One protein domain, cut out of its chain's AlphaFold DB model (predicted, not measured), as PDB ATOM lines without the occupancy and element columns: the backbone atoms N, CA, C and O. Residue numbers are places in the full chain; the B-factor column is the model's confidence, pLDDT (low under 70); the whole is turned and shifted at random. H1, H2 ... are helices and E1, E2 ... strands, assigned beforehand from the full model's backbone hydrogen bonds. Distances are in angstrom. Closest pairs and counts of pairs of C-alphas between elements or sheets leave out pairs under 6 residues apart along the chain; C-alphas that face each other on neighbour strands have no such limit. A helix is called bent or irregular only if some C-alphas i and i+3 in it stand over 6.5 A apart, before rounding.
ATOM      1  N   ASP A 527      19.986  40.583 124.684       92.00
ATOM      2  CA  ASP A 527      21.068  40.801 125.648       92.00
ATOM      3  C   ASP A 527      21.565  39.474 126.231       92.00
ATOM      4  O   ASP A 527      22.774  39.272 126.305       92.00
ATOM      5  N   GLU A 528      20.676  38.525 126.539       92.50
ATOM      6  CA  GLU A 528      21.070  37.177 126.980       92.50
ATOM      7  C   GLU A 528      21.923  36.448 125.935       92.50
ATOM      8  O   GLU A 528      22.971  35.897 126.268       92.50
ATOM      9  N   LEU A 529      21.533  36.489 124.656       93.50
ATOM     10  CA  LEU A 529      22.313  35.876 123.572       93.50
ATOM     11  C   LEU A 529      23.681  36.555 123.392       93.50
ATOM     12  O   LEU A 529      24.694  35.895 123.144       93.50
ATOM     13  N   ASP A 530      23.726  37.883 123.521       90.88
ATOM     14  CA  ASP A 530      24.974  38.642 123.473       90.88
ATOM     15  C   ASP A 530      25.871  38.326 124.684       90.88
ATOM     16  O   ASP A 530      27.094  38.256 124.529       90.88
ATOM     17  N   LEU A 531      25.299  38.101 125.872       87.62
ATOM     18  CA  LEU A 531      26.014  37.681 127.081       87.62
ATOM     19  C   LEU A 531      26.555  36.256 126.951       87.62
ATOM     20  O   LEU A 531      27.726  36.047 127.265       87.62
ATOM     21  N   LEU A 532      25.785  35.318 126.387       89.94
ATOM     22  CA  LEU A 532      26.273  33.967 126.083       89.94
ATOM     23  C   LEU A 532      27.541  34.019 125.224       89.94
ATOM     24  O   LEU A 532      28.530  33.360 125.535       89.94
ATOM     25  N   ARG A 533      27.567  34.849 124.172       87.31
ATOM     26  CA  ARG A 533      28.769  34.979 123.331       87.31
ATOM     27  C   ARG A 533      29.900  35.751 124.008       87.31
ATOM     28  O   ARG A 533      31.064  35.420 123.823       87.31
ATOM     29  N   SER A 534      29.585  36.845 124.693       80.75
ATOM     30  CA  SER A 534      30.608  37.776 125.188       80.75
ATOM     31  C   SER A 534      31.203  37.392 126.541       80.75
ATOM     32  O   SER A 534      32.324  37.810 126.824       80.75
ATOM     33  N   ARG A 535      30.469  36.627 127.357       78.88
ATOM     34  CA  ARG A 535      30.876  36.217 128.707       78.88
ATOM     35  C   ARG A 535      31.035  34.707 128.833       78.88
ATOM     36  O   ARG A 535      32.093  34.275 129.256       78.88
ATOM     37  N   THR A 536      30.033  33.921 128.441       83.31
ATOM     38  CA  THR A 536      30.054  32.461 128.663       83.31
ATOM     39  C   THR A 536      30.974  31.729 127.685       83.31
ATOM     40  O   THR A 536      31.716  30.839 128.082       83.31
ATOM     41  N   TYR A 537      30.966  32.124 126.408       83.31
ATOM     42  CA  TYR A 537      31.758  31.480 125.352       83.31
ATOM     43  C   TYR A 537      32.593  32.487 124.534       83.31
ATOM     44  O   TYR A 537      32.365  32.646 123.326       83.31
ATOM     45  N   PRO A 538      33.546  33.209 125.155       77.75
ATOM     46  CA  PRO A 538      34.302  34.272 124.492       77.75
ATOM     47  C   PRO A 538      35.381  33.761 123.523       77.75
ATOM     48  O   PRO A 538      35.884  34.544 122.709       77.75
ATOM     49  N   ARG A 539      35.766  32.480 123.602       76.31
ATOM     50  CA  ARG A 539      36.911  31.917 122.864       76.31
ATOM     51  C   ARG A 539      36.490  31.202 121.585       76.31
ATOM     52  O   ARG A 539      35.424  30.604 121.516       76.31
ATOM     53  N   GLU A 540      37.388  31.199 120.600       78.25
ATOM     54  CA  GLU A 540      37.202  30.482 119.326       78.25
ATOM     55  C   GLU A 540      37.087  28.960 119.541       78.25
ATOM     56  O   GLU A 540      36.240  28.314 118.940       78.25
ATOM     57  N   ALA A 541      37.837  28.393 120.495       78.06
ATOM     58  CA  ALA A 541      37.731  26.974 120.859       78.06
ATOM     59  C   ALA A 541      36.351  26.572 121.422       78.06
ATOM     60  O   ALA A 541      35.973  25.407 121.380       78.06
ATOM     61  N   GLN A 542      35.578  27.538 121.922       84.44
ATOM     62  CA  GLN A 542      34.254  27.324 122.510       84.44
ATOM     63  C   GLN A 542      33.114  27.556 121.503       84.44
ATOM     64  O   GLN A 542      31.941  27.476 121.864       84.44
ATOM     65  N   ASP A 543      33.432  27.845 120.238       87.25
ATOM     66  CA  ASP A 543      32.462  28.248 119.214       87.25
ATOM     67  C   ASP A 543      31.360  27.196 118.975       87.25
ATOM     68  O   ASP A 543      30.193  27.553 118.786       87.25
ATOM     69  N   LYS A 544      31.699  25.902 119.049       90.19
ATOM     70  CA  LYS A 544      30.744  24.784 118.926       90.19
ATOM     71  C   LYS A 544      29.772  24.731 120.109       90.19
ATOM     72  O   LYS A 544      28.563  24.633 119.903       90.19
ATOM     73  N   ALA A 545      30.288  24.876 121.331       91.25
ATOM     74  CA  ALA A 545      29.485  24.909 122.554       91.25
ATOM     75  C   ALA A 545      28.560  26.135 122.594       91.25
ATOM     76  O   ALA A 545      27.383  26.012 122.925       91.25
ATOM     77  N   PHE A 546      29.061  27.299 122.161       92.88
ATOM     78  CA  PHE A 546      28.261  28.514 122.021       92.88
ATOM     79  C   PHE A 546      27.040  28.302 121.126       92.88
ATOM     80  O   PHE A 546      25.932  28.674 121.508       92.88
ATOM     81  N   LEU A 547      27.225  27.721 119.937       93.31
ATOM     82  CA  LEU A 547      26.115  27.507 119.011       93.31
ATOM     83  C   LEU A 547      25.057  26.566 119.576       93.31
ATOM     84  O   LEU A 547      23.870  26.854 119.443       93.31
ATOM     85  N   ALA A 548      25.479  25.473 120.215       94.25
ATOM     86  CA  ALA A 548      24.560  24.542 120.862       94.25
ATOM     87  C   ALA A 548      23.760  25.234 121.979       94.25
ATOM     88  O   ALA A 548      22.536  25.120 122.020       94.25
ATOM     89  N   ALA A 549      24.430  26.023 122.827       95.50
ATOM     90  CA  ALA A 549      23.791  26.768 123.909       95.50
ATOM     91  C   ALA A 549      22.839  27.862 123.397       95.50
ATOM     92  O   ALA A 549      21.730  28.001 123.905       95.50
ATOM     93  N   ALA A 550      23.239  28.620 122.370       95.81
ATOM     94  CA  ALA A 550      22.406  29.662 121.773       95.81
ATOM     95  C   ALA A 550      21.164  29.081 121.080       95.81
ATOM     96  O   ALA A 550      20.076  29.635 121.227       95.81
ATOM     97  N   ARG A 551      21.315  27.957 120.363       96.06
ATOM     98  CA  ARG A 551      20.196  27.206 119.774       96.06
ATOM     99  C   ARG A 551      19.233  26.752 120.859       96.06
ATOM    100  O   ARG A 551      18.061  27.095 120.788       96.06
ATOM    101  N   LYS A 552      19.739  26.036 121.869       96.25
ATOM    102  CA  LYS A 552      18.929  25.547 122.987       96.25
ATOM    103  C   LYS A 552      18.173  26.694 123.660       96.25
ATOM    104  O   LYS A 552      16.959  26.640 123.753       96.25
ATOM    105  N   ARG A 553      18.861  27.788 124.016       96.75
ATOM    106  CA  ARG A 553      18.231  28.953 124.660       96.75
ATOM    107  C   ARG A 553      17.088  29.545 123.835       96.75
ATOM    108  O   ARG A 553      16.082  29.936 124.418       96.75
ATOM    109  N   LEU A 554      17.257  29.645 122.514       96.56
ATOM    110  CA  LEU A 554      16.223  30.158 121.614       96.56
ATOM    111  C   LEU A 554      15.020  29.221 121.549       96.56
ATOM    112  O   LEU A 554      13.906  29.694 121.753       96.56
ATOM    113  N   LEU A 555      15.254  27.928 121.305       95.94
ATOM    114  CA  LEU A 555      14.199  26.918 121.194       95.94
ATOM    115  C   LEU A 555      13.431  26.755 122.512       95.94
ATOM    116  O   LEU A 555      12.210  26.811 122.498       95.94
ATOM    117  N   ASP A 556      14.127  26.688 123.651       95.94
ATOM    118  CA  ASP A 556      13.512  26.599 124.988       95.94
ATOM    119  C   ASP A 556      12.666  27.840 125.328       95.94
ATOM    120  O   ASP A 556      11.801  27.798 126.197       95.94
ATOM    121  N   SER A 557      12.944  28.979 124.687       96.44
ATOM    122  CA  SER A 557      12.223  30.238 124.916       96.44
ATOM    123  C   SER A 557      11.154  30.538 123.874       96.44
ATOM    124  O   SER A 557      10.540  31.603 123.922       96.44
ATOM    125  N   TRP A 558      10.984  29.670 122.886       96.62
ATOM    126  CA  TRP A 558      10.034  29.875 121.811       96.62
ATOM    127  C   TRP A 558       8.600  29.758 122.333       96.62
ATOM    128  O   TRP A 558       8.266  28.804 123.027       96.62
ATOM    129  N   THR A 559       7.754  30.733 122.003       93.38
ATOM    130  CA  THR A 559       6.357  30.781 122.465       93.38
ATOM    131  C   THR A 559       5.356  30.485 121.347       93.38
ATOM    132  O   THR A 559       4.158  30.681 121.534       93.38
ATOM    133  N   GLY A 560       5.830  30.134 120.147       88.50
ATOM    134  CA  GLY A 560       4.965  29.642 119.078       88.50
ATOM    135  C   GLY A 560       4.662  28.151 119.232       88.50
ATOM    136  O   GLY A 560       5.050  27.528 120.214       88.50
ATOM    137  N   GLU A 561       4.009  27.581 118.219       90.19
ATOM    138  CA  GLU A 561       3.858  26.127 118.051       90.19
ATOM    139  C   GLU A 561       5.218  25.433 117.852       90.19
ATOM    140  O   GLU A 561       6.258  26.065 117.992       90.19
ATOM    141  N   ASP A 562       5.253  24.149 117.501       92.31
ATOM    142  CA  ASP A 562       6.506  23.404 117.320       92.31
ATOM    143  C   ASP A 562       7.552  24.181 116.469       92.31
ATOM    144  O   ASP A 562       7.299  24.491 115.297       92.31
ATOM    145  N   PRO A 563       8.729  24.536 117.031       92.19
ATOM    146  CA  PRO A 563       9.726  25.323 116.316       92.19
ATOM    147  C   PRO A 563      10.304  24.577 115.108       92.19
ATOM    148  O   PRO A 563      10.698  25.237 114.146       92.19
ATOM    149  N   ASP A 564      10.316  23.238 115.105       92.12
ATOM    150  CA  ASP A 564      10.818  22.443 113.974       92.12
ATOM    151  C   ASP A 564       9.930  22.553 112.721       92.12
ATOM    152  O   ASP A 564      10.392  22.253 111.612       92.12
ATOM    153  N   SER A 565       8.699  23.049 112.877       90.88
ATOM    154  CA  SER A 565       7.737  23.301 111.800       90.88
ATOM    155  C   SER A 565       7.406  24.785 111.594       90.88
ATOM    156  O   SER A 565       7.221  25.193 110.451       90.88
ATOM    157  N   HIS A 566       7.390  25.610 112.646       93.88
ATOM    158  CA  HIS A 566       6.837  26.975 112.591       93.88
ATOM    159  C   HIS A 566       7.844  28.111 112.794       93.88
ATOM    160  O   HIS A 566       7.490  29.279 112.599       93.88
ATOM    161  N   LEU A 567       9.085  27.823 113.207       96.25
ATOM    162  CA  LEU A 567      10.084  28.877 113.378       96.25
ATOM    163  C   LEU A 567      10.519  29.417 112.012       96.25
ATOM    164  O   LEU A 567      11.109  28.685 111.215       96.25
ATOM    165  N   ARG A 568      10.298  30.711 111.753       97.00
ATOM    166  CA  ARG A 568      10.719  31.337 110.494       97.00
ATOM    167  C   ARG A 568      12.098  31.957 110.629       97.00
ATOM    168  O   ARG A 568      12.310  32.905 111.390       97.00
ATOM    169  N   LEU A 569      13.045  31.440 109.858       97.31
ATOM    170  CA  LEU A 569      14.453  31.814 109.934       97.31
ATOM    171  C   LEU A 569      14.922  32.439 108.622       97.31
ATOM    172  O   LEU A 569      14.776  31.850 107.555       97.31
ATOM    173  N   LEU A 570      15.567  33.602 108.714       97.88
ATOM    174  CA  LEU A 570      16.275  34.241 107.609       97.88
ATOM    175  C   LEU A 570      17.787  34.038 107.761       97.88
ATOM    176  O   LEU A 570      18.428  34.675 108.600       97.88
ATOM    177  N   ALA A 571      18.389  33.189 106.935       96.94
ATOM    178  CA  ALA A 571      19.839  33.041 106.889       96.94
ATOM    179  C   ALA A 571      20.428  33.999 105.850       96.94
ATOM    180  O   ALA A 571      19.952  34.066 104.717       96.94
ATOM    181  N   VAL A 572      21.455  34.760 106.233       94.56
ATOM    182  CA  VAL A 572      21.989  35.858 105.419       94.56
ATOM    183  C   VAL A 572      23.438  35.589 105.030       94.56
ATOM    184  O   VAL A 572      24.329  35.610 105.886       94.56
ATOM    185  N   ASP A 573      23.687  35.429 103.728       90.88
ATOM    186  CA  ASP A 573      25.035  35.521 103.167       90.88
ATOM    187  C   ASP A 573      25.377  36.978 102.818       90.88
ATOM    188  O   ASP A 573      24.544  37.752 102.342       90.88
ATOM    189  N   MET A 574      26.632  37.363 103.045       84.25
ATOM    190  CA  MET A 574      27.144  38.683 102.676       84.25
ATOM    191  C   MET A 574      28.398  38.552 101.814       84.25
ATOM    192  O   MET A 574      29.533  38.697 102.284       84.25
ATOM    193  N   GLY A 575      28.181  38.328 100.522       75.00
ATOM    194  CA  GLY A 575      29.218  38.354  99.504       75.00
ATOM    195  C   GLY A 575      29.704  39.767  99.146       75.00
ATOM    196  O   GLY A 575      29.147  40.797  99.527       75.00
ATOM    197  N   THR A 576      30.807  39.833  98.390       69.56
ATOM    198  CA  THR A 576      31.377  41.111  97.915       69.56
ATOM    199  C   THR A 576      30.798  41.588  96.582       69.56
ATOM    200  O   THR A 576      30.981  42.749  96.235       69.56
ATOM    201  N   GLY A 577      30.179  40.693  95.804       66.44
ATOM    202  CA  GLY A 577      29.580  41.004  94.494       66.44
ATOM    203  C   GLY A 577      28.049  40.946  94.477       66.44
ATOM    204  O   GLY A 577      27.427  41.510  93.577       66.44
ATOM    205  N   GLY A 578      27.461  40.306  95.484       76.25
ATOM    206  CA  GLY A 578      26.037  40.088  95.699       76.25
ATOM    207  C   GLY A 578      25.830  39.567  97.122       76.25
ATOM    208  O   GLY A 578      26.805  39.299  97.829       76.25
ATOM    209  N   ALA A 579      24.578  39.500  97.551       85.81
ATOM    210  CA  ALA A 579      24.171  38.877  98.802       85.81
ATOM    211  C   ALA A 579      22.843  38.167  98.560       85.81
ATOM    212  O   ALA A 579      22.008  38.679  97.811       85.81
ATOM    213  N   HIS A 580      22.661  37.022  99.205       91.12
ATOM    214  CA  HIS A 580      21.417  36.272  99.181       91.12
ATOM    215  C   HIS A 580      20.926  36.050 100.603       91.12
ATOM    216  O   HIS A 580      21.710  35.947 101.554       91.12
ATOM    217  N   VAL A 581      19.610  35.972 100.725       94.06
ATOM    218  CA  VAL A 581      18.949  35.483 101.923       94.06
ATOM    219  C   VAL A 581      18.207  34.204 101.611       94.06
ATOM    220  O   VAL A 581      17.751  33.985 100.489       94.06
ATOM    221  N   MET A 582      18.103  33.369 102.628       94.94
ATOM    222  CA  MET A 582      17.393  32.110 102.583       94.94
ATOM    223  C   MET A 582      16.335  32.100 103.681       94.94
ATOM    224  O   MET A 582      16.668  32.346 104.840       94.94
ATOM    225  N   VAL A 583      15.090  31.801 103.313       96.12
ATOM    226  CA  VAL A 583      13.945  31.699 104.230       96.12
ATOM    227  C   VAL A 583      13.639  30.237 104.556       96.12
ATOM    228  O   VAL A 583      13.257  29.463 103.679       96.12
ATOM    229  N   PHE A 584      13.770  29.862 105.820       96.00
ATOM    230  CA  PHE A 584      13.325  28.568 106.327       96.00
ATOM    231  C   PHE A 584      12.021  28.726 107.105       96.00
ATOM    232  O   PHE A 584      11.851  29.709 107.828       96.00
ATOM    233  N   GLU A 585      11.143  27.737 106.980       95.19
ATOM    234  CA  GLU A 585      10.003  27.524 107.873       95.19
ATOM    235  C   GLU A 585      10.223  26.175 108.559       95.19
ATOM    236  O   GLU A 585      10.267  25.120 107.912       95.19
ATOM    237  N   GLY A 586      10.541  26.239 109.853       92.81
ATOM    238  CA  GLY A 586      11.133  25.115 110.556       92.81
ATOM    239  C   GLY A 586      12.443  24.677 109.893       92.81
ATOM    240  O   GLY A 586      13.288  25.498 109.520       92.81
ATOM    241  N   ARG A 587      12.603  23.369 109.684       92.56
ATOM    242  CA  ARG A 587      13.779  22.801 108.992       92.56
ATOM    243  C   ARG A 587      13.686  22.833 107.466       92.56
ATOM    244  O   ARG A 587      14.661  22.528 106.777       92.56
ATOM    245  N   LYS A 588      12.526  23.188 106.907       92.81
ATOM    246  CA  LYS A 588      12.293  23.121 105.462       92.81
ATOM    247  C   LYS A 588      12.803  24.376 104.762       92.81
ATOM    248  O   LYS A 588      12.586  25.505 105.199       92.81
ATOM    249  N   HIS A 589      13.488  24.153 103.643       91.06
ATOM    250  CA  HIS A 589      13.866  25.199 102.695       91.06
ATOM    251  C   HIS A 589      12.597  25.774 102.043       91.06
ATOM    252  O   HIS A 589      11.819  25.014 101.472       91.06
ATOM    253  N   GLY A 590      12.387  27.089 102.155       89.25
ATOM    254  CA  GLY A 590      11.284  27.799 101.502       89.25
ATOM    255  C   GLY A 590      11.717  28.463 100.194       89.25
ATOM    256  O   GLY A 590      11.423  27.978  99.104       89.25
ATOM    257  N   SER A 591      12.433  29.588 100.288       91.94
ATOM    258  CA  SER A 591      12.856  30.370  99.114       91.94
ATOM    259  C   SER A 591      14.234  31.016  99.269       91.94
ATOM    260  O   SER A 591      14.567  31.518 100.347       91.94
ATOM    261  N   ASP A 592      14.982  31.091  98.165       91.31
ATOM    262  CA  ASP A 592      16.185  31.922  98.050       91.31
ATOM    263  C   ASP A 592      15.805  33.289  97.452       91.31
ATOM    264  O   ASP A 592      15.140  33.346  96.416       91.31
ATOM    265  N   GLU A 593      16.267  34.395  98.041       91.81
ATOM    266  CA  GLU A 593      16.061  35.736  97.478       91.81
ATOM    267  C   GLU A 593      17.374  36.536  97.402       91.81
ATOM    268  O   GLU A 593      18.081  36.671  98.408       91.81
ATOM    269  N   PRO A 594      17.727  37.116  96.237       90.94
ATOM    270  CA  PRO A 594      18.840  38.050  96.150       90.94
ATOM    271  C   PRO A 594      18.500  39.372  96.848       90.94
ATOM    272  O   PRO A 594      17.379  39.878  96.769       90.94
ATOM    273  N   LEU A 595      19.495  39.981  97.492       89.81
ATOM    274  CA  LEU A 595      19.363  41.309  98.080       89.81
ATOM    275  C   LEU A 595      19.914  42.400  97.157       89.81
ATOM    276  O   LEU A 595      21.056  42.347  96.690       89.81
ATOM    277  N   ARG A 596      19.158  43.496  97.037       88.12
ATOM    278  CA  ARG A 596      19.536  44.712  96.295       88.12
ATOM    279  C   ARG A 596      20.540  45.584  97.054       88.12
ATOM    280  O   ARG A 596      20.245  46.723  97.430       88.12
ATOM    281  N   ILE A 597      21.732  45.054  97.315       82.81
ATOM    282  CA  ILE A 597      22.768  45.719  98.129       82.81
ATOM    283  C   ILE A 597      23.737  46.591  97.319       82.81
ATOM    284  O   ILE A 597      24.497  47.382  97.888       82.81
ATOM    285  N   ASN A 598      23.708  46.482  95.988       79.31
ATOM    286  CA  ASN A 598      24.617  47.196  95.101       79.31
ATOM    287  C   ASN A 598      24.034  48.561  94.701       79.31
ATOM    288  O   ASN A 598      23.089  48.652  93.920       79.31
ATOM    289  N   LYS A 599      24.615  49.648  95.225       76.75
ATOM    290  CA  LYS A 599      24.188  51.026  94.925       76.75
ATOM    291  C   LYS A 599      24.947  51.596  93.723       76.75
ATOM    292  O   LYS A 599      26.135  51.884  93.864       76.75
ATOM    293  N   GLY A 600      24.259  51.792  92.594       72.19
ATOM    294  CA  GLY A 600      24.668  52.646  91.467       72.19
ATOM    295  C   GLY A 600      23.744  53.867  91.367       72.19
ATOM    296  O   GLY A 600      23.394  54.436  92.400       72.19
ATOM    297  N   ASP A 601      23.298  54.220  90.157       69.75
ATOM    298  CA  ASP A 601      22.228  55.222  89.956       69.75
ATOM    299  C   ASP A 601      20.868  54.732  90.496       69.75
ATOM    300  O   ASP A 601      20.036  55.513  90.946       69.75
ATOM    301  N   ARG A 602      20.681  53.409  90.526       77.44
ATOM    302  CA  ARG A 602      19.596  52.690  91.209       77.44
ATOM    303  C   ARG A 602      20.177  51.542  92.040       77.44
ATOM    304  O   ARG A 602      21.390  51.307  92.020       77.44
ATOM    305  N   LEU A 603      19.325  50.851  92.794       81.75
ATOM    306  CA  LEU A 603      19.712  49.637  93.514       81.75
ATOM    307  C   LEU A 603      19.694  48.434  92.563       81.75
ATOM    308  O   LEU A 603      18.749  48.271  91.796       81.75
ATOM    309  N   TYR A 604      20.732  47.608  92.633       77.75
ATOM    310  CA  TYR A 604      20.905  46.401  91.828       77.75
ATOM    311  C   TYR A 604      21.115  45.186  92.740       77.75
ATOM    312  O   TYR A 604      21.740  45.313  93.796       77.75
ATOM    313  N   ASP A 605      20.658  44.012  92.306       75.75
ATOM    314  CA  ASP A 605      21.027  42.730  92.927       75.75
ATOM    315  C   ASP A 605      22.497  42.440  92.642       75.75
ATOM    316  O   ASP A 605      23.323  42.308  93.543       75.75
ATOM    317  N   THR A 606      22.864  42.490  91.361       72.94
ATOM    318  CA  THR A 606      24.254  42.457  90.914       72.94
ATOM    319  C   THR A 606      24.491  43.523  89.863       72.94
ATOM    320  O   THR A 606      23.601  43.867  89.085       72.94
ATOM    321  N   PHE A 607      25.677  44.125  89.892       69.19
ATOM    322  CA  PHE A 607      25.989  45.179  88.941       69.19
ATOM    323  C   PHE A 607      25.997  44.628  87.508       69.19
ATOM    324  O   PHE A 607      26.529  43.541  87.295       69.19
ATOM    325  N   PRO A 608      25.457  45.371  86.526       65.56
ATOM    326  CA  PRO A 608      25.509  44.947  85.137       65.56
ATOM    327  C   PRO A 608      26.968  44.852  84.678       65.56
ATOM    328  O   PRO A 608      27.737  45.811  84.824       65.56
ATOM    329  N   ASP A 609      27.340  43.699  84.121       58.53
ATOM    330  CA  ASP A 609      28.647  43.456  83.517       58.53
ATOM    331  C   ASP A 609      28.785  44.295  82.240       58.53
ATOM    332  O   ASP A 609      28.534  43.835  81.130       58.53
ATOM    333  N   ASN A 692      22.451  47.785 103.414       90.25
ATOM    334  CA  ASN A 692      22.454  46.333 103.611       90.25
ATOM    335  C   ASN A 692      21.514  45.929 104.752       90.25
ATOM    336  O   ASN A 692      20.630  45.104 104.552       90.25
ATOM    337  N   ALA A 693      21.638  46.574 105.918       93.69
ATOM    338  CA  ALA A 693      20.757  46.300 107.048       93.69
ATOM    339  C   ALA A 693      19.278  46.546 106.711       93.69
ATOM    340  O   ALA A 693      18.433  45.742 107.075       93.69
ATOM    341  N   SER A 694      18.956  47.619 105.978       93.00
ATOM    342  CA  SER A 694      17.580  47.896 105.560       93.00
ATOM    343  C   SER A 694      17.038  46.853 104.585       93.00
ATOM    344  O   SER A 694      15.859  46.539 104.685       93.00
ATOM    345  N   GLN A 695      17.842  46.352 103.644       94.00
ATOM    346  CA  GLN A 695      17.401  45.320 102.699       94.00
ATOM    347  C   GLN A 695      17.146  43.990 103.415       94.00
ATOM    348  O   GLN A 695      16.107  43.382 103.198       94.00
ATOM    349  N   ILE A 696      18.041  43.596 104.326       95.62
ATOM    350  CA  ILE A 696      17.884  42.376 105.133       95.62
ATOM    351  C   ILE A 696      16.618  42.451 105.988       95.62
ATOM    352  O   ILE A 696      15.825  41.520 106.001       95.62
ATOM    353  N   ILE A 697      16.412  43.573 106.681       96.31
ATOM    354  CA  ILE A 697      15.242  43.763 107.539       96.31
ATOM    355  C   ILE A 697      13.947  43.766 106.725       96.31
ATOM    356  O   ILE A 697      12.990  43.125 107.133       96.31
ATOM    357  N   LYS A 698      13.928  44.403 105.548       95.00
ATOM    358  CA  LYS A 698      12.765  44.354 104.648       95.00
ATOM    359  C   LYS A 698      12.454  42.934 104.177       95.00
ATOM    360  O   LYS A 698      11.285  42.581 104.101       95.00
ATOM    361  N   ALA A 699      13.475  42.136 103.865       95.75
ATOM    362  CA  ALA A 699      13.287  40.733 103.503       95.75
ATOM    363  C   ALA A 699      12.745  39.916 104.688       95.75
ATOM    364  O   ALA A 699      11.800  39.156 104.518       95.75
ATOM    365  N   ALA A 700      13.273  40.133 105.898       97.06
ATOM    366  CA  ALA A 700      12.771  39.490 107.114       97.06
ATOM    367  C   ALA A 700      11.307  39.863 107.406       97.06
ATOM    368  O   ALA A 700      10.511  38.998 107.745       97.06
ATOM    369  N   GLU A 701      10.937  41.140 107.248       96.56
ATOM    370  CA  GLU A 701       9.558  41.614 107.427       96.56
ATOM    371  C   GLU A 701       8.615  41.027 106.371       96.56
ATOM    372  O   GLU A 701       7.530  40.576 106.719       96.56
ATOM    373  N   LYS A 702       9.037  40.978 105.099       96.31
ATOM    374  CA  LYS A 702       8.253  40.392 103.996       96.31
ATOM    375  C   LYS A 702       7.841  38.947 104.289       96.31
ATOM    376  O   LYS A 702       6.729  38.556 103.953       96.31
ATOM    377  N   HIS A 703       8.735  38.179 104.909       95.94
ATOM    378  CA  HIS A 703       8.538  36.757 105.208       95.94
ATOM    379  C   HIS A 703       8.147  36.482 106.663       95.94
ATOM    380  O   HIS A 703       8.066  35.324 107.063       95.94
ATOM    381  N   ASN A 704       7.890  37.525 107.460       95.62
ATOM    382  CA  ASN A 704       7.576  37.420 108.888       95.62
ATOM    383  C   ASN A 704       8.566  36.521 109.652       95.62
ATOM    384  O   ASN A 704       8.159  35.648 110.416       95.62
ATOM    385  N   CYS A 705       9.865  36.691 109.404       97.12
ATOM    386  CA  CYS A 705      10.895  35.899 110.067       97.12
ATOM    387  C   CYS A 705      11.030  36.285 111.543       97.12
ATOM    388  O   CYS A 705      11.087  37.468 111.873       97.12
ATOM    389  N   ASP A 706      11.183  35.291 112.412       97.62
ATOM    390  CA  ASP A 706      11.396  35.475 113.848       97.62
ATOM    391  C   ASP A 706      12.892  35.580 114.186       97.62
ATOM    392  O   ASP A 706      13.300  36.318 115.090       97.62
ATOM    393  N   LEU A 707      13.733  34.855 113.438       98.00
ATOM    394  CA  LEU A 707      15.169  34.729 113.678       98.00
ATOM    395  C   LEU A 707      15.981  35.081 112.426       98.00
ATOM    396  O   LEU A 707      15.685  34.622 111.328       98.00
ATOM    397  N   ILE A 708      17.058  35.848 112.596       98.19
ATOM    398  CA  ILE A 708      18.037  36.135 111.541       98.19
ATOM    399  C   ILE A 708      19.394  35.528 111.908       98.19
ATOM    400  O   ILE A 708      19.922  35.771 112.997       98.19
ATOM    401  N   VAL A 709      20.001  34.786 110.985       96.06
ATOM    402  CA  VAL A 709      21.293  34.113 111.188       96.06
ATOM    403  C   VAL A 709      22.367  34.700 110.270       96.06
ATOM    404  O   VAL A 709      22.174  34.822 109.063       96.06
ATOM    405  N   PHE A 710      23.522  35.048 110.847       90.38
ATOM    406  CA  PHE A 710      24.686  35.596 110.135       90.38
ATOM    407  C   PHE A 710      25.956  34.806 110.400       90.38
ATOM    408  O   PHE A 710      26.166  34.351 111.516       90.38
ATOM    409  N   GLU A 711      26.897  34.825 109.459       88.88
ATOM    410  CA  GLU A 711      28.289  34.474 109.752       88.88
ATOM    411  C   GLU A 711      29.073  35.662 110.350       88.88
ATOM    412  O   GLU A 711      28.943  36.836 109.961       88.88
ATOM    413  N   SER A 712      29.989  35.355 111.268       83.75
ATOM    414  CA  SER A 712      30.997  36.279 111.785       83.75
ATOM    415  C   SER A 712      32.142  36.482 110.784       83.75
ATOM    416  O   SER A 712      33.308  36.231 111.080       83.75
ATOM    417  N   LEU A 713      31.829  36.962 109.575       73.31
ATOM    418  CA  LEU A 713      32.842  37.240 108.552       73.31
ATOM    419  C   LEU A 713      33.933  38.169 109.110       73.31
ATOM    420  O   LEU A 713      33.665  39.328 109.457       73.31
ATOM    421  N   ARG A 714      35.167  37.654 109.179       61.81
ATOM    422  CA  ARG A 714      36.381  38.446 109.402       61.81
ATOM    423  C   ARG A 714      36.820  38.991 108.041       61.81
ATOM    424  O   ARG A 714      37.000  38.230 107.093       61.81
ATOM    425  N   SER A 715      36.980  40.307 107.915       50.25
ATOM    426  CA  SER A 715      37.509  40.922 106.694       50.25
ATOM    427  C   SER A 715      38.941  40.427 106.462       50.25
ATOM    428  O   SER A 715      39.862  40.883 107.141       50.25
ATOM    429  N   LYS A 716      39.135  39.471 105.545       45.34
ATOM    430  CA  LYS A 716      40.474  39.048 105.117       45.34
ATOM    431  C   LYS A 716      41.127  40.187 104.316       45.34
ATOM    432  O   LYS A 716      40.442  40.768 103.468       45.34
ATOM    433  N   PRO A 717      42.416  40.502 104.546       39.47
ATOM    434  CA  PRO A 717      43.146  41.453 103.708       39.47
ATOM    435  C   PRO A 717      43.116  40.970 102.250       39.47
ATOM    436  O   PRO A 717      43.365  39.792 101.992       39.47
ATOM    437  N   LYS A 718      42.782  41.846 101.294       41.53
ATOM    438  CA  LYS A 718      42.874  41.539  99.854       41.53
ATOM    439  C   LYS A 718      44.152  42.163  99.291       41.53
ATOM    440  O   LYS A 718      44.429  43.324  99.558       41.53
ATOM    441  N   ALA A 719      44.868  41.411  98.456       35.47
ATOM    442  CA  ALA A 719      46.197  41.744  97.929       35.47
ATOM    443  C   ALA A 719      46.288  43.012  97.041       35.47
ATOM    444  O   ALA A 719      47.381  43.515  96.800       35.47
ATOM    445  N   ASP A 720      45.172  43.580  96.571       39.03
ATOM    446  CA  ASP A 720      45.196  44.645  95.548       39.03
ATOM    447  C   ASP A 720      45.575  46.057  96.044       39.03
ATOM    448  O   ASP A 720      45.642  46.981  95.235       39.03
ATOM    449  N   GLY A 741      30.765  43.817 110.247       83.81
ATOM    450  CA  GLY A 741      30.443  43.959 111.671       83.81
ATOM    451  C   GLY A 741      29.459  45.102 111.965       83.81
ATOM    452  O   GLY A 741      28.592  44.959 112.822       83.81
ATOM    453  N   ARG A 742      29.531  46.214 111.217       86.69
ATOM    454  CA  ARG A 742      28.568  47.323 111.339       86.69
ATOM    455  C   ARG A 742      27.200  46.965 110.766       86.69
ATOM    456  O   ARG A 742      26.206  47.438 111.307       86.69
ATOM    457  N   VAL A 743      27.149  46.149 109.706       89.81
ATOM    458  CA  VAL A 743      25.883  45.617 109.176       89.81
ATOM    459  C   VAL A 743      25.206  44.774 110.246       89.81
ATOM    460  O   VAL A 743      24.087  45.098 110.626       89.81
ATOM    461  N   ARG A 744      25.911  43.787 110.820       90.56
ATOM    462  CA  ARG A 744      25.369  42.929 111.888       90.56
ATOM    463  C   ARG A 744      24.845  43.737 113.070       90.56
ATOM    464  O   ARG A 744      23.718  43.520 113.487       90.56
ATOM    465  N   GLN A 745      25.615  44.710 113.563       90.38
ATOM    466  CA  GLN A 745      25.160  45.552 114.674       90.38
ATOM    467  C   GLN A 745      23.882  46.324 114.327       90.38
ATOM    468  O   GLN A 745      22.989  46.449 115.162       90.38
ATOM    469  N   LYS A 746      23.783  46.839 113.094       92.94
ATOM    470  CA  LYS A 746      22.597  47.579 112.666       92.94
ATOM    471  C   LYS A 746      21.395  46.666 112.435       92.94
ATOM    472  O   LYS A 746      20.285  47.081 112.742       92.94
ATOM    473  N   VAL A 747      21.608  45.447 111.939       95.12
ATOM    474  CA  VAL A 747      20.548  44.438 111.827       95.12
ATOM    475  C   VAL A 747      20.065  44.023 113.210       95.12
ATOM    476  O   VAL A 747      18.867  44.061 113.416       95.12
ATOM    477  N   LYS A 748      20.950  43.749 114.181       94.69
ATOM    478  CA  LYS A 748      20.561  43.460 115.577       94.69
ATOM    479  C   LYS A 748      19.652  44.540 116.162       94.69
ATOM    480  O   LYS A 748      18.562  44.232 116.620       94.69
ATOM    481  N   GLU A 749      20.072  45.805 116.074       92.56
ATOM    482  CA  GLU A 749      19.271  46.949 116.538       92.56
ATOM    483  C   GLU A 749      17.877  46.968 115.885       92.56
ATOM    484  O   GLU A 749      16.872  47.157 116.562       92.56
ATOM    485  N   LYS A 750      17.805  46.759 114.565       94.06
ATOM    486  CA  LYS A 750      16.549  46.836 113.805       94.06
ATOM    487  C   LYS A 750      15.668  45.598 113.914       94.06
ATOM    488  O   LYS A 750      14.454  45.747 113.830       94.06
ATOM    489  N   ALA A 751      16.261  44.432 114.121       95.75
ATOM    490  CA  ALA A 751      15.580  43.172 114.364       95.75
ATOM    491  C   ALA A 751      14.847  43.225 115.708       95.75
ATOM    492  O   ALA A 751      13.650  42.966 115.744       95.75
ATOM    493  N   VAL A 752      15.519  43.672 116.779       95.00
ATOM    494  CA  VAL A 752      14.888  43.805 118.104       95.00
ATOM    495  C   VAL A 752      13.727  44.805 118.079       95.00
ATOM    496  O   VAL A 752      12.661  44.491 118.592       95.00
ATOM    497  N   GLU A 753      13.877  45.948 117.395       93.31
ATOM    498  CA  GLU A 753      12.783  46.924 117.188       93.31
ATOM    499  C   GLU A 753      11.539  46.284 116.530       93.31
ATOM    500  O   GLU A 753      10.416  46.733 116.741       93.31
ATOM    501  N   ARG A 754      11.727  45.211 115.750       95.00
ATOM    502  CA  ARG A 754      10.678  44.485 115.014       95.00
ATOM    503  C   ARG A 754      10.242  43.180 115.677       95.00
ATOM    504  O   ARG A 754       9.487  42.440 115.058       95.00
ATOM    505  N   GLY A 755      10.687  42.903 116.902       95.38
ATOM    506  CA  GLY A 755      10.339  41.671 117.617       95.38
ATOM    507  C   GLY A 755      11.140  40.439 117.178       95.38
ATOM    508  O   GLY A 755      10.876  39.333 117.640       95.38
ATOM    509  N   MET A 756      12.153  40.613 116.332       97.44
ATOM    510  CA  MET A 756      13.001  39.533 115.829       97.44
ATOM    511  C   MET A 756      14.213  39.300 116.747       97.44
ATOM    512  O   MET A 756      14.562  40.134 117.595       97.44
ATOM    513  N   ARG A 757      14.899  38.171 116.557       97.38
ATOM    514  CA  ARG A 757      16.188  37.850 117.194       97.38
ATOM    515  C   ARG A 757      17.277  37.634 116.160       97.38
ATOM    516  O   ARG A 757      17.011  37.383 114.987       97.38
ATOM    517  N   VAL A 758      18.530  37.762 116.590       97.00
ATOM    518  CA  VAL A 758      19.688  37.586 115.715       97.00
ATOM    519  C   VAL A 758      20.742  36.708 116.373       97.00
ATOM    520  O   VAL A 758      21.258  37.032 117.445       97.00
ATOM    521  N   VAL A 759      21.162  35.666 115.658       95.00
ATOM    522  CA  VAL A 759      22.308  34.829 116.026       95.00
ATOM    523  C   VAL A 759      23.442  35.057 115.041       95.00
ATOM    524  O   VAL A 759      23.259  35.142 113.828       95.00
ATOM    525  N   THR A 760      24.653  35.202 115.571       92.12
ATOM    526  CA  THR A 760      25.866  35.279 114.756       92.12
ATOM    527  C   THR A 760      26.654  33.995 114.933       92.12
ATOM    528  O   THR A 760      27.276  33.786 115.970       92.12
ATOM    529  N   VAL A 761      26.638  33.166 113.899       89.75
ATOM    530  CA  VAL A 761      27.440  31.958 113.786       89.75
ATOM    531  C   VAL A 761      28.916  32.345 113.690       89.75
ATOM    532  O   VAL A 761      29.258  33.290 112.965       89.75
ATOM    533  N   PRO A 762      29.811  31.670 114.425       87.94
ATOM    534  CA  PRO A 762      31.248  31.842 114.265       87.94
ATOM    535  C   PRO A 762      31.723  31.633 112.822       87.94
ATOM    536  O   PRO A 762      30.986  31.149 111.973       87.94
ATOM    537  N   TYR A 763      32.938  32.073 112.500       85.25
ATOM    538  CA  TYR A 763      33.452  31.949 111.134       85.25
ATOM    539  C   TYR A 763      33.929  30.520 110.878       85.25
ATOM    540  O   TYR A 763      34.831  30.059 111.570       85.25
ATOM    541  N   PHE A 764      33.404  29.858 109.848       83.81
ATOM    542  CA  PHE A 764      33.810  28.485 109.505       83.81
ATOM    543  C   PHE A 764      33.892  28.230 107.999       83.81
ATOM    544  O   PHE A 764      33.980  27.088 107.562       83.81
ATOM    545  N   LYS A 765      33.942  29.299 107.188       85.25
ATOM    546  CA  LYS A 765      33.981  29.206 105.719       85.25
ATOM    547  C   LYS A 765      32.698  28.563 105.175       85.25
ATOM    548  O   LYS A 765      32.767  27.667 104.335       85.25
ATOM    549  N   SER A 766      31.539  29.068 105.600       88.31
ATOM    550  CA  SER A 766      30.202  28.621 105.159       88.31
ATOM    551  C   SER A 766      30.108  28.350 103.646       88.31
ATOM    552  O   SER A 766      29.635  27.304 103.221       88.31
ATOM    553  N   SER A 767      30.680  29.234 102.821       88.25
ATOM    554  CA  SER A 767      30.685  29.106 101.354       88.25
ATOM    555  C   SER A 767      31.455  27.905 100.773       88.25
ATOM    556  O   SER A 767      31.332  27.655  99.579       88.25
ATOM    557  N   GLN A 768      32.271  27.210 101.570       89.81
ATOM    558  CA  GLN A 768      33.006  26.001 101.166       89.81
ATOM    559  C   GLN A 768      32.302  24.708 101.584       89.81
ATOM    560  O   GLN A 768      32.774  23.638 101.227       89.81
ATOM    561  N   HIS A 769      31.207  24.792 102.335       92.88
ATOM    562  CA  HIS A 769      30.395  23.628 102.667       92.88
ATOM    563  C   HIS A 769      29.268  23.493 101.647       92.88
ATOM    564  O   HIS A 769      28.717  24.493 101.176       92.88
ATOM    565  N   CYS A 770      28.908  22.262 101.307       94.12
ATOM    566  CA  CYS A 770      27.740  21.999 100.484       94.12
ATOM    567  C   CYS A 770      26.465  22.093 101.330       94.12
ATOM    568  O   CYS A 770      26.310  21.385 102.323       94.12
ATOM    569  N   SER A 771      25.513  22.920 100.904       94.00
ATOM    570  CA  SER A 771      24.206  23.043 101.559       94.00
ATOM    571  C   SER A 771      23.338  21.792 101.463       94.00
ATOM    572  O   SER A 771      22.393  21.682 102.236       94.00
ATOM    573  N   THR A 772      23.642  20.849 100.566       92.19
ATOM    574  CA  THR A 772      22.892  19.596 100.395       92.19
ATOM    575  C   THR A 772      23.486  18.472 101.242       92.19
ATOM    576  O   THR A 772      22.795  17.925 102.096       92.19
ATOM    577  N   CYS A 773      24.773  18.155 101.069       92.25
ATOM    578  CA  CYS A 773      25.406  17.024 101.760       92.25
ATOM    579  C   CYS A 773      26.197  17.406 103.023       92.25
ATOM    580  O   CYS A 773      26.717  16.523 103.692       92.25
ATOM    581  N   GLY A 774      26.344  18.697 103.338       91.06
ATOM    582  CA  GLY A 774      27.058  19.183 104.527       91.06
ATOM    583  C   GLY A 774      28.587  19.077 104.472       91.06
ATOM    584  O   GLY A 774      29.261  19.677 105.307       91.06
ATOM    585  N   ARG A 775      29.149  18.364 103.487       90.94
ATOM    586  CA  ARG A 775      30.597  18.150 103.346       90.94
ATOM    587  C   ARG A 775      31.342  19.409 102.888       90.94
ATOM    588  O   ARG A 775      30.777  20.278 102.215       90.94
ATOM    589  N   VAL A 776      32.613  19.495 103.281       90.44
ATOM    590  CA  VAL A 776      33.548  20.572 102.917       90.44
ATOM    591  C   VAL A 776      34.172  20.261 101.568       90.44
ATOM    592  O   VAL A 776      34.632  19.146 101.365       90.44
ATOM    593  N   MET A 777      34.259  21.255 100.689       87.88
ATOM    594  CA  MET A 777      34.962  21.076  99.424       87.88
ATOM    595  C   MET A 777      36.478  21.030  99.612       87.88
ATOM    596  O   MET A 777      37.070  21.911 100.249       87.88
ATOM    597  N   GLU A 778      37.101  20.050  98.977       86.44
ATOM    598  CA  GLU A 778      38.540  19.818  98.964       86.44
ATOM    599  C   GLU A 778      39.222  20.689  97.893       86.44
ATOM    600  O   GLU A 778      40.257  21.317  98.149       86.44
ATOM    601  N   ASP A 779      38.603  20.839  96.713       85.44
ATOM    602  CA  ASP A 779      39.158  21.642  95.614       85.44
ATOM    603  C   ASP A 779      38.814  23.138  95.738       85.44
ATOM    604  O   ASP A 779      37.876  23.694  95.146       85.44
ATOM    605  N   SER A 780      39.658  23.842  96.493       81.25
ATOM    606  CA  SER A 780      39.567  25.298  96.634       81.25
ATOM    607  C   SER A 780      39.781  26.071  95.319       81.25
ATOM    608  O   SER A 780      39.287  27.197  95.193       81.25
ATOM    609  N   GLY A 781      40.483  25.506  94.333       81.94
ATOM    610  CA  GLY A 781      40.747  26.141  93.041       81.94
ATOM    611  C   GLY A 781      39.508  26.143  92.148       81.94
ATOM    612  O   GLY A 781      39.094  27.204  91.654       81.94
ATOM    613  N   ALA A 782      38.869  24.979  92.002       83.81
ATOM    614  CA  ALA A 782      37.597  24.833  91.298       83.81
ATOM    615  C   ALA A 782      36.503  25.695  91.940       83.81
ATOM    616  O   ALA A 782      35.805  26.427  91.230       83.81
ATOM    617  N   PHE A 783      36.430  25.718  93.276       84.44
ATOM    618  CA  PHE A 783      35.525  26.603  94.011       84.44
ATOM    619  C   PHE A 783      35.657  28.066  93.580       84.44
ATOM    620  O   PHE A 783      34.671  28.710  93.221       84.44
ATOM    621  N   GLN A 784      36.877  28.613  93.593       82.62
ATOM    622  CA  GLN A 784      37.104  30.023  93.263       82.62
ATOM    623  C   GLN A 784      36.743  30.331  91.805       82.62
ATOM    624  O   GLN A 784      36.236  31.416  91.507       82.62
ATOM    625  N   LYS A 785      36.978  29.385  90.888       84.94
ATOM    626  CA  LYS A 785      36.579  29.504  89.479       84.94
ATOM    627  C   LYS A 785      35.054  29.531  89.329       84.94
ATOM    628  O   LYS A 785      34.539  30.385  88.605       84.94
ATOM    629  N   ASN A 786      34.344  28.654  90.034       84.94
ATOM    630  CA  ASN A 786      32.885  28.544  89.980       84.94
ATOM    631  C   ASN A 786      32.194  29.723  90.676       84.94
ATOM    632  O   ASN A 786      31.284  30.324  90.104       84.94
ATOM    633  N   LYS A 787      32.713  30.171  91.824       83.31
ATOM    634  CA  LYS A 787      32.212  31.347  92.552       83.31
ATOM    635  C   LYS A 787      32.280  32.629  91.721       83.31
ATOM    636  O   LYS A 787      31.365  33.444  91.771       83.31
ATOM    637  N   LYS A 788      33.312  32.805  90.884       80.56
ATOM    638  CA  LYS A 788      33.369  33.930  89.921       80.56
ATOM    639  C   LYS A 788      32.220  33.909  88.907       80.56
ATOM    640  O   LYS A 788      31.866  34.958  88.383       80.56
ATOM    641  N   ARG A 789      31.652  32.733  88.635       82.75
ATOM    642  CA  ARG A 789      30.473  32.522  87.784       82.75
ATOM    643  C   ARG A 789      29.169  32.456  88.592       82.75
ATOM    644  O   ARG A 789      28.151  32.091  88.016       82.75
ATOM    645  N   LYS A 790      29.207  32.783  89.894       85.75
ATOM    646  CA  LYS A 790      28.106  32.651  90.865       85.75
ATOM    647  C   LYS A 790      27.533  31.237  90.972       85.75
ATOM    648  O   LYS A 790      26.360  31.057  91.255       85.75
ATOM    649  N   LYS A 791      28.357  30.219  90.726       89.75
ATOM    650  CA  LYS A 791      27.951  28.817  90.842       89.75
ATOM    651  C   LYS A 791      28.707  28.145  91.975       89.75
ATOM    652  O   LYS A 791      29.906  28.365  92.148       89.75
ATOM    653  N   PHE A 792      28.005  27.300  92.703       92.56
ATOM    654  CA  PHE A 792      28.547  26.297  93.596       92.56
ATOM    655  C   PHE A 792      28.282  24.930  92.976       92.56
ATOM    656  O   PHE A 792      27.155  24.628  92.587       92.56
ATOM    657  N   ILE A 793      29.341  24.139  92.856       93.31
ATOM    658  CA  ILE A 793      29.302  22.770  92.349       93.31
ATOM    659  C   ILE A 793      30.006  21.946  93.411       93.31
ATOM    660  O   ILE A 793      31.161  22.253  93.712       93.31
ATOM    661  N   CYS A 794      29.304  20.981  93.998       92.31
ATOM    662  CA  CYS A 794      29.920  20.056  94.945       92.31
ATOM    663  C   CYS A 794      30.990  19.236  94.211       92.31
ATOM    664  O   CYS A 794      30.803  18.905  93.048       92.31
ATOM    665  N   ASP A 795      32.095  18.904  94.863       90.56
ATOM    666  CA  ASP A 795      33.129  17.999  94.340       90.56
ATOM    667  C   ASP A 795      32.790  16.512  94.549       90.56
ATOM    668  O   ASP A 795      33.239  15.656  93.787       90.56
ATOM    669  N   HIS A 796      31.936  16.207  95.524       88.94
ATOM    670  CA  HIS A 796      31.392  14.870  95.757       88.94
ATOM    671  C   HIS A 796      30.347  14.471  94.701       88.94
ATOM    672  O   HIS A 796      29.252  15.033  94.665       88.94
ATOM    673  N   LYS A 797      30.680  13.479  93.864       89.12
ATOM    674  CA  LYS A 797      29.863  13.008  92.725       89.12
ATOM    675  C   LYS A 797      28.495  12.439  93.112       89.12
ATOM    676  O   LYS A 797      27.574  12.467  92.311       89.12
ATOM    677  N   ASP A 798      28.366  11.929  94.328       91.62
ATOM    678  CA  ASP A 798      27.127  11.390  94.899       91.62
ATOM    679  C   ASP A 798      26.182  12.487  95.428       91.62
ATOM    680  O   ASP A 798      25.050  12.215  95.825       91.62
ATOM    681  N   CYS A 799      26.617  13.750  95.443       91.38
ATOM    682  CA  CYS A 799      25.788  14.873  95.858       91.38
ATOM    683  C   CYS A 799      24.989  15.438  94.678       91.38
ATOM    684  O   CYS A 799      25.554  15.779  93.646       91.38
ATOM    685  N   GLN A 800      23.690  15.695  94.864       89.25
ATOM    686  CA  GLN A 800      22.849  16.332  93.835       89.25
ATOM    687  C   GLN A 800      23.399  17.686  93.343       89.25
ATOM    688  O   GLN A 800      23.187  18.065  92.193       89.25
ATOM    689  N   ALA A 801      24.126  18.412  94.200       88.44
ATOM    690  CA  ALA A 801      24.762  19.684  93.856       88.44
ATOM    691  C   ALA A 801      26.021  19.535  92.971       88.44
ATOM    692  O   ALA A 801      26.634  20.545  92.619       88.44
ATOM    693  N   TYR A 802      26.430  18.305  92.638       87.62
ATOM    694  CA  TYR A 802      27.444  18.011  91.620       87.62
ATOM    695  C   TYR A 802      26.872  18.254  90.214       87.62
ATOM    696  O   TYR A 802      27.394  19.077  89.465       87.62
ATOM    697  N   ASP A 803      25.733  17.626  89.898       86.56
ATOM    698  CA  ASP A 803      25.087  17.728  88.580       86.56
ATOM    699  C   ASP A 803      24.162  18.941  88.440       86.56
ATOM    700  O   ASP A 803      23.939  19.442  87.335       86.56
ATOM    701  N   LYS A 804      23.620  19.439  89.559       89.88
ATOM    702  CA  LYS A 804      22.730  20.608  89.601       89.88
ATOM    703  C   LYS A 804      23.397  21.750  90.377       89.88
ATOM    704  O   LYS A 804      23.177  21.877  91.582       89.88
ATOM    705  N   PRO A 805      24.209  22.595  89.708       88.44
ATOM    706  CA  PRO A 805      24.876  23.718  90.351       88.44
ATOM    707  C   PRO A 805      23.886  24.664  91.033       88.44
ATOM    708  O   PRO A 805      22.885  25.060  90.438       88.44
ATOM    709  N   ILE A 806      24.219  25.084  92.248       90.94
ATOM    710  CA  ILE A 806      23.438  26.038  93.048       90.94
ATOM    711  C   ILE A 806      24.083  27.424  92.914       90.94
ATOM    712  O   ILE A 806      25.280  27.523  92.633       90.94
ATOM    713  N   ASP A 807      23.338  28.514  93.110       91.25
ATOM    714  CA  ASP A 807      23.971  29.826  93.281       91.25
ATOM    715  C   ASP A 807      24.920  29.802  94.497       91.25
ATOM    716  O   ASP A 807      24.604  29.245  95.551       91.25
ATOM    717  N   SER A 808      26.124  30.360  94.349       89.75
ATOM    718  CA  SER A 808      27.148  30.256  95.397       89.75
ATOM    719  C   SER A 808      26.818  31.007  96.682       89.75
ATOM    720  O   SER A 808      27.239  30.576  97.758       89.75
ATOM    721  N   ASP A 809      26.099  32.120  96.566       89.38
ATOM    722  CA  ASP A 809      25.691  32.936  97.706       89.38
ATOM    723  C   ASP A 809      24.456  32.289  98.368       89.38
ATOM    724  O   ASP A 809      24.394  32.182  99.595       89.38
ATOM    725  N   ALA A 810      23.534  31.731  97.570       91.31
ATOM    726  CA  ALA A 810      22.413  30.930  98.078       91.31
ATOM    727  C   ALA A 810      22.885  29.677  98.838       91.31
ATOM    728  O   ALA A 810      22.402  29.399  99.936       91.31
ATOM    729  N   ASN A 811      23.881  28.950  98.316       93.88
ATOM    730  CA  ASN A 811      24.476  27.806  99.012       93.88
ATOM    731  C   ASN A 811      25.010  28.203 100.399       93.88
ATOM    732  O   ASN A 811      24.722  27.528 101.385       93.88
ATOM    733  N   ALA A 812      25.749  29.312 100.490       92.88
ATOM    734  CA  ALA A 812      26.282  29.793 101.763       92.88
ATOM    735  C   ALA A 812      25.163  30.152 102.759       92.88
ATOM    736  O   ALA A 812      25.230  29.748 103.920       92.88
ATOM    737  N   ALA A 813      24.109  30.841 102.306       94.00
ATOM    738  CA  ALA A 813      22.954  31.167 103.143       94.00
ATOM    739  C   ALA A 813      22.233  29.902 103.645       94.00
ATOM    740  O   ALA A 813      21.941  29.787 104.836       94.00
ATOM    741  N   ARG A 814      22.023  28.903 102.777       94.88
ATOM    742  CA  ARG A 814      21.423  27.614 103.159       94.88
ATOM    743  C   ARG A 814      22.261  26.872 104.201       94.88
ATOM    744  O   ARG A 814      21.707  26.392 105.185       94.88
ATOM    745  N   VAL A 815      23.588  26.827 104.033       95.25
ATOM    746  CA  VAL A 815      24.498  26.243 105.036       95.25
ATOM    747  C   VAL A 815      24.309  26.920 106.395       95.25
ATOM    748  O   VAL A 815      24.203  26.229 107.401       95.25
ATOM    749  N   LEU A 816      24.223  28.254 106.449       95.06
ATOM    750  CA  LEU A 816      24.057  28.979 107.716       95.06
ATOM    751  C   LEU A 816      22.756  28.621 108.447       95.06
ATOM    752  O   LEU A 816      22.783  28.455 109.667       95.06
ATOM    753  N   GLY A 817      21.644  28.464 107.722       94.19
ATOM    754  CA  GLY A 817      20.383  27.997 108.308       94.19
ATOM    755  C   GLY A 817      20.497  26.577 108.868       94.19
ATOM    756  O   GLY A 817      20.142  26.328 110.017       94.19
ATOM    757  N   ARG A 818      21.108  25.660 108.111       95.31
ATOM    758  CA  ARG A 818      21.332  24.269 108.545       95.31
ATOM    759  C   ARG A 818      22.307  24.147 109.723       95.31
ATOM    760  O   ARG A 818      22.148  23.265 110.565       95.31
ATOM    761  N   VAL A 819      23.278  25.058 109.836       94.88
ATOM    762  CA  VAL A 819      24.152  25.157 111.020       94.88
ATOM    763  C   VAL A 819      23.373  25.597 112.253       94.88
ATOM    764  O   VAL A 819      23.601  25.065 113.343       94.88
ATOM    765  N   PHE A 820      22.424  26.527 112.105       93.81
ATOM    766  CA  PHE A 820      21.529  26.852 113.209       93.81
ATOM    767  C   PHE A 820      20.731  25.628 113.652       93.81
ATOM    768  O   PHE A 820      20.681  25.409 114.850       93.81
ATOM    769  N   TRP A 821      20.205  24.800 112.747       94.00
ATOM    770  CA  TRP A 821      19.461  23.580 113.105       94.00
ATOM    771  C   TRP A 821      20.331  22.427 113.624       94.00
ATOM    772  O   TRP A 821      19.840  21.529 114.301       94.00
ATOM    773  N   GLY A 822      21.643  22.465 113.377       91.75
ATOM    774  CA  GLY A 822      22.582  21.426 113.819       91.75
ATOM    775  C   GLY A 822      22.761  20.274 112.847       91.75
ATOM    776  O   GLY A 822      23.441  19.314 113.181       91.75
TER     777      GLY A 822
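Overview. This is residues 527 to 609, 692 to 720 and 741 to 822 of the 831 residues of the protein "OrfB_Zn_ribbon domain-containing protein" of Phycisphaerales bacterium (UniProt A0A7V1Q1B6). A strongly twisted sheet of five strands makes the core, with H8 packed on one face and H4 and H5 side by side over the other. The hairpin of H1 and H2 packs at the edge strand E5, while H6, H7 and the long loops around them make a looser lobe away from the sheet. The printed part has 194 residues, with eight named helices and five named strands in the order H1 H2 H3 E1 E2 E3 H4 E4 H5 E5 H6 H7 H8. The sheet's order is E3 E2 E1 E4 E5, mixed, and the class is mixed, helices and strands. The whole is compact, with a radius of gyration of the C-alphas of 16.6 A and spans of 43 by 43 by 35 A.

Arrangement. Begin at the first printed residue: H1, residues 527 to 536, and H2, residues 540 to 556, form a helical hairpin at a shallow tilt of 30 degrees, opposite ways. They touch, closest at the C-alphas of Leu 529 and Ala 550, 6.5 A apart, and H2 does so with residues 546 to 550 alone. H2 is irregular, with C-alphas 541 and 544 7.6 A apart, and has a kink of 26 degrees near residue 547. H3, residues 563 to 566, comes next, and H1, H2 and H3 each only graze the sheet. Then look at E1, residues 568 to 572, E2, residues 580 to 585, and E3, residues 588 to 594: they are a meander, each strand the antiparallel neighbour of the one before. N 571 and O 582 are 2.8 A apart, and N 583 and O 591 are 3.0 A apart, both within hydrogen-bond range. On E1's other side E4, residues 707 to 711, is its parallel neighbour, with N 570 and O 707 at 2.8 A. E5, residues 757 to 761, is parallel to E4, with N 761 and O 710 at 2.7 A. H4, residues 692 to 702, lies over E2 and E1 at a height over the sheet of 9.0 A. On the same face H5, residues 741 to 753, lies over E5 at a height over the sheet of 9.2 A and runs along it, at 0 degrees on the local plane. H4 and H5 touch, closest at the C-alphas of Ala 693 and Val 747, 5.1 A apart. H8, residues 808 to 821, is on the opposite face, which gives three layers, helices on both faces of a sheet; the C-alphas of Ala 571 and Ala 813 are its closest to E1, at 5.2 A. H6, residues 780 to 787, and H7, residues 800 to 803, are apart from each other and not on the sheet. Every O i to N i+4 pair is within hydrogen-bond range in H1, H4, H5, H6 and H8, and 11 of 13 are in H2; H3 and H7 are too short for such a pair.

Along the chain. Find C-alpha 527 at (21.068, 40.801, 125.648), where H1 begins. From C-alpha 540 H2 runs 24.7 A to C-alpha 556. E2 spans 16.8 A and E3 18.8 A, ending at C-alpha 594 at (18.840, 38.050, 96.150). H4 is 15.4 A long and H5 18.7 A. H8 runs 20.4 A to C-alpha 821 at (19.461, 23.580, 113.105).

Size, cuts and confidence. The two C-alphas farthest apart, those of Glu 561 and Asp 720, are 50.6 A apart. Residues 610 to 691 are not printed, a gap of 21.2 A between C-alphas 609 and 692; residues 721 to 740 are not printed either, a gap of 21.9 A between C-alphas 720 and 741. The links E5 to H6 and H6 to H7 are long. The mean pLDDT of the printed part is 87.8; under 70 are residues 576 to 577, 601, 607 to 609 and 714 to 720.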